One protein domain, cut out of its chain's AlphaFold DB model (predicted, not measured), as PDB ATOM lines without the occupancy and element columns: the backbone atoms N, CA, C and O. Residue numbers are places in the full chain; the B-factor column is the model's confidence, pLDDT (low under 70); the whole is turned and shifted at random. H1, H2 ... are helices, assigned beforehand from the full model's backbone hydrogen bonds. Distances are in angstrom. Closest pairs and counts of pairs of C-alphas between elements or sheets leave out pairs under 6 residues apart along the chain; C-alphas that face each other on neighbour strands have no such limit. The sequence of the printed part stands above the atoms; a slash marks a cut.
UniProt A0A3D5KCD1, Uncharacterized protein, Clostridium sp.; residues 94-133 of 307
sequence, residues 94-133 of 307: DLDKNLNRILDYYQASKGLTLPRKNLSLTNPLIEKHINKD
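Overview. This is residues 94 to 133 of the 307 residues of an uncharacterized protein of Clostridium sp. (UniProt A0A3D5KCD1). One long helix, H1, is followed by a long loop, residues 111 to 123, that folds back past it and leads into a short helix, H2, set crosswise to H1. The two helices come near each other but pack only loosely. The printed part has 40 residues, with two named helices in the order H1, H2 and no named strand; the class is all helix. It is compact, with a radius of gyration of the C-alphas of 9.8 A and spans of 24 by 23 by 16 A.

Arrangement. H1, residues 95 to 110, and H2, residues 124 to 130, are close but not clearly touching; their closest C-alphas, those of Leu 99 and Ile 126, are 7.9 A apart. Their lines are about perpendicular, at 87 degrees. In H1 and H2 every O i to N i+4 pair is within hydrogen-bond range.

Along the chain. H1 begins at C-alpha 95 (117.290, 117.066, 169.905) and measures 22.6 A. H2 measures 9.9 A and ends at C-alpha 130 (105.970, 123.975, 169.489).

Size, cuts and confidence. The C-alphas farthest apart, those of Asp 94 and Gly 111, are 25.5 A apart. The printed part has no cut. The link from H1 to H2, 13 residues, is long. Mean pLDDT of the printed part is 71.3; 16 residues are under 70, among them 114 to 122.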
ATOM      1  N   ASP A  94     121.243 118.010 172.023       71.56
ATOM      2  CA  ASP A  94     120.673 116.701 171.696       71.56
ATOM      3  C   ASP A  94     119.149 116.820 171.512       71.56
ATOM      4  O   ASP A  94     118.383 116.870 172.480       71.56
ATOM      5  N   LEU A  95     118.705 116.912 170.255       72.12
ATOM      6  CA  LEU A  95     117.290 117.066 169.905       72.12
ATOM      7  C   LEU A  95     116.435 115.921 170.460       72.12
ATOM      8  O   LEU A  95     115.362 116.171 171.009       72.12
ATOM      9  N   ASP A  96     116.898 114.679 170.338       72.56
ATOM     10  CA  ASP A  96     116.122 113.505 170.733       72.56
ATOM     11  C   ASP A  96     115.946 113.471 172.250       72.56
ATOM     12  O   ASP A  96     114.837 113.265 172.759       72.56
ATOM     13  N   LYS A  97     117.015 113.756 172.995       76.19
ATOM     14  CA  LYS A  97     116.960 113.871 174.453       76.19
ATOM     15  C   LYS A  97     116.015 114.980 174.908       76.19
ATOM     16  O   LYS A  97     115.197 114.757 175.801       76.19
ATOM     17  N   ASN A  98     116.069 116.149 174.272       76.50
ATOM     18  CA  ASN A  98     115.214 117.282 174.627       76.50
ATOM     19  C   ASN A  98     113.737 117.037 174.291       76.50
ATOM     20  O   ASN A  98     112.869 117.363 175.100       76.50
ATOM     21  N   LEU A  99     113.431 116.402 173.157       76.25
ATOM     22  CA  LEU A  99     112.057 116.021 172.813       76.25
ATOM     23  C   LEU A  99     111.469 115.034 173.828       76.25
ATOM     24  O   LEU A  99     110.314 115.181 174.233       76.25
ATOM     25  N   ASN A 100     112.265 114.062 174.279       77.56
ATOM     26  CA  ASN A 100     111.854 113.153 175.350       77.56
ATOM     27  C   ASN A 100     111.640 113.900 176.674       77.56
ATOM     28  O   ASN A 100     110.620 113.694 177.323       77.56
ATOM     29  N   ARG A 101     112.536 114.827 177.035       77.19
ATOM     30  CA  ARG A 101     112.421 115.648 178.252       77.19
ATOM     31  C   ARG A 101     111.154 116.514 178.251       77.19
ATOM     32  O   ARG A 101     110.452 116.575 179.257       77.19
ATOM     33  N   ILE A 102     110.816 117.136 177.119       76.12
ATOM     34  CA  ILE A 102     109.564 117.894 176.951       76.12
ATOM     35  C   ILE A 102     108.352 116.987 177.179       76.12
ATOM     36  O   ILE A 102     107.415 117.371 177.883       76.12
ATOM     37  N   LEU A 103     108.365 115.783 176.598       76.75
ATOM     38  CA  LEU A 103     107.279 114.824 176.768       76.75
ATOM     39  C   LEU A 103     107.152 114.379 178.229       76.75
ATOM     40  O   LEU A 103     106.033 114.348 178.740       76.75
ATOM     41  N   ASP A 104     108.267 114.094 178.902       78.81
ATOM     42  CA  ASP A 104     108.299 113.687 180.309       78.81
ATOM     43  C   ASP A 104     107.724 114.788 181.218       78.81
ATOM     44  O   ASP A 104     106.858 114.518 182.055       78.81
ATOM     45  N   TYR A 105     108.107 116.053 181.008       77.81
ATOM     46  CA  TYR A 105     107.531 117.178 181.754       77.81
ATOM     47  C   TYR A 105     106.042 117.379 181.466       77.81
ATOM     48  O   TYR A 105     105.257 117.618 182.387       77.81
ATOM     49  N   TYR A 106     105.617 117.254 180.207       72.94
ATOM     50  CA  TYR A 106     104.206 117.363 179.849       72.94
ATOM     51  C   TYR A 106     103.371 116.255 180.505       72.94
ATOM     52  O   TYR A 106     102.332 116.537 181.111       72.94
ATOM     53  N   GLN A 107     103.850 115.014 180.434       75.81
ATOM     54  CA  GLN A 107     103.254 113.844 181.073       75.81
ATOM     55  C   GLN A 107     103.111 114.042 182.581       75.81
ATOM     56  O   GLN A 107     102.007 113.886 183.108       75.81
ATOM     57  N   ALA A 108     104.181 114.482 183.248       77.19
ATOM     58  CA  ALA A 108     104.166 114.802 184.671       77.19
ATOM     59  C   ALA A 108     103.141 115.901 185.000       77.19
ATOM     60  O   ALA A 108     102.348 115.748 185.925       77.19
ATOM     61  N   SER A 109     103.079 116.970 184.198       69.31
ATOM     62  CA  SER A 109     102.153 118.093 184.420       69.31
ATOM     63  C   SER A 109     100.670 117.723 184.271       69.31
ATOM     64  O   SER A 109      99.803 118.380 184.848       69.31
ATOM     65  N   LYS A 110     100.359 116.693 183.472       71.69
ATOM     66  CA  LYS A 110      98.987 116.234 183.201       71.69
ATOM     67  C   LYS A 110      98.622 114.938 183.919       71.69
ATOM     68  O   LYS A 110      97.467 114.527 183.828       71.69
ATOM     69  N   GLY A 111      99.569 114.301 184.608       76.31
ATOM     70  CA  GLY A 111      99.385 112.972 185.196       76.31
ATOM     71  C   GLY A 111      99.103 111.886 184.150       76.31
ATOM     72  O   GLY A 111      98.346 110.957 184.423       76.31
ATOM     73  N   LEU A 112      99.652 112.020 182.938       77.25
ATOM     74  CA  LEU A 112      99.417 111.108 181.812       77.25
ATOM     75  C   LEU A 112     100.660 110.269 181.513       77.25
ATOM     76  O   LEU A 112     101.780 110.719 181.719       77.25
ATOM     77  N   THR A 113     100.470 109.081 180.939       73.12
ATOM     78  CA  THR A 113     101.554 108.269 180.367       73.12
ATOM     79  C   THR A 113     101.273 108.052 178.881       73.12
ATOM     80  O   THR A 113     100.294 107.413 178.504       73.12
ATOM     81  N   LEU A 114     102.097 108.642 178.011       68.31
ATOM     82  CA  LEU A 114     101.997 108.478 176.556       68.31
ATOM     83  C   LEU A 114     103.125 107.559 176.059       68.31
ATOM     84  O   LEU A 114     104.257 107.660 176.541       68.31
ATOM     85  N   PRO A 115     102.851 106.676 175.085       68.25
ATOM     86  CA  PRO A 115     103.865 105.796 174.524       68.25
ATOM     87  C   PRO A 115     104.933 106.598 173.768       68.25
ATOM     88  O   PRO A 115     104.625 107.458 172.943       68.25
ATOM     89  N   ARG A 116     106.205 106.273 174.020       65.19
ATOM     90  CA  ARG A 116     107.366 106.865 173.346       65.19
ATOM     91  C   ARG A 116     107.547 106.200 171.976       65.19
ATOM     92  O   ARG A 116     108.058 105.086 171.902       65.19
ATOM     93  N   LYS A 117     107.099 106.830 170.885       59.84
ATOM     94  CA  LYS A 117     107.399 106.366 169.515       59.84
ATOM     95  C   LYS A 117     107.790 107.528 168.611       59.84
ATOM     96  O   LYS A 117     107.003 108.455 168.454       59.84
ATOM     97  N   ASN A 118     108.980 107.409 168.012       57.09
ATOM     98  CA  ASN A 118     109.529 108.243 166.937       57.09
ATOM     99  C   ASN A 118     109.189 109.731 167.099       57.09
ATOM    100  O   ASN A 118     108.418 110.304 166.327       57.09
ATOM    101  N   LEU A 119     109.731 110.330 168.160       66.62
ATOM    102  CA  LEU A 119     109.639 111.765 168.382       66.62
ATOM    103  C   LEU A 119     110.507 112.463 167.331       66.62
ATOM    104  O   LEU A 119     111.715 112.282 167.294       66.62
ATOM    105  N   SER A 120     109.872 113.231 166.457       67.56
ATOM    106  CA  SER A 120     110.518 114.103 165.478       67.56
ATOM    107  C   SER A 120     109.816 115.456 165.500       67.56
ATOM    108  O   SER A 120     108.664 115.560 165.922       67.56
ATOM    109  N   LEU A 121     110.468 116.498 164.987       66.00
ATOM    110  CA  LEU A 121     109.841 117.817 164.827       66.00
ATOM    111  C   LEU A 121     108.613 117.794 163.897       66.00
ATOM    112  O   LEU A 121     107.771 118.677 163.970       66.00
ATOM    113  N   THR A 122     108.499 116.764 163.056       66.25
ATOM    114  CA  THR A 122     107.361 116.512 162.160       66.25
ATOM    115  C   THR A 122     106.239 115.698 162.808       66.25
ATOM    116  O   THR A 122     105.219 115.436 162.175       66.25
ATOM    117  N   ASN A 123     106.408 115.255 164.057       70.00
ATOM    118  CA  ASN A 123     105.349 114.574 164.785       70.00
ATOM    119  C   ASN A 123     104.226 115.584 165.093       70.00
ATOM    120  O   ASN A 123     104.504 116.580 165.763       70.00
ATOM    121  N   PRO A 124     102.960 115.327 164.706       69.81
ATOM    122  CA  PRO A 124     101.864 116.282 164.893       69.81
ATOM    123  C   PRO A 124     101.654 116.734 166.342       69.81
ATOM    124  O   PRO A 124     101.190 117.847 166.581       69.81
ATOM    125  N   LEU A 125     101.986 115.891 167.329       70.00
ATOM    126  CA  LEU A 125     101.927 116.275 168.740       70.00
ATOM    127  C   LEU A 125     103.029 117.283 169.076       70.00
ATOM    128  O   LEU A 125     102.740 118.314 169.674       70.00
ATOM    129  N   ILE A 126     104.269 117.010 168.664       68.56
ATOM    130  CA  ILE A 126     105.415 117.903 168.891       68.56
ATOM    131  C   ILE A 126     105.203 119.224 168.159       68.56
ATOM    132  O   ILE A 126     105.331 120.281 168.768       68.56
ATOM    133  N   GLU A 127     104.798 119.168 166.894       70.06
ATOM    134  CA  GLU A 127     104.471 120.348 166.102       70.06
ATOM    135  C   GLU A 127     103.369 121.174 166.777       70.06
ATOM    136  O   GLU A 127     103.522 122.381 166.959       70.06
ATOM    137  N   LYS A 128     102.292 120.535 167.251       70.50
ATOM    138  CA  LYS A 128     101.235 121.220 168.006       70.50
ATOM    139  C   LYS A 128     101.763 121.885 169.276       70.50
ATOM    140  O   LYS A 128     101.292 122.962 169.620       70.50
ATOM    141  N   HIS A 129     102.693 121.257 169.990       68.12
ATOM    142  CA  HIS A 129     103.272 121.823 171.208       68.12
ATOM    143  C   HIS A 129     104.194 123.008 170.922       68.12
ATOM    144  O   HIS A 129     104.086 124.017 171.610       68.12
ATOM    145  N   ILE A 130     105.048 122.906 169.903       69.38
ATOM    146  CA  ILE A 130     105.970 123.975 169.489       69.38
ATOM    147  C   ILE A 130     105.202 125.182 168.945       69.38
ATOM    148  O   ILE A 130     105.593 126.324 169.165       69.38
ATOM    149  N   ASN A 131     104.102 124.930 168.236       67.88
ATOM    150  CA  ASN A 131     103.330 125.968 167.558       67.88
ATOM    151  C   ASN A 131     102.262 126.598 168.455       67.88
ATOM    152  O   ASN A 131     101.562 127.505 168.011       67.88
ATOM    153  N   LYS A 132     102.085 126.094 169.679       70.88
ATOM    154  CA  LYS A 132     101.112 126.641 170.615       70.88
ATOM    155  C   LYS A 132     101.646 127.951 171.184       70.88
ATOM    156  O   LYS A 132     102.757 127.971 171.708       70.88
ATOM    157  N   ASP A 133     100.830 129.000 171.158       69.44
ATOM    158  CA  ASP A 133     101.173 130.239 171.850       69.44
ATOM    159  C   ASP A 133     101.297 129.979 173.358       69.44
ATOM    160  O   ASP A 133     100.445 129.342 173.997       69.44
TER     161      ASP A 133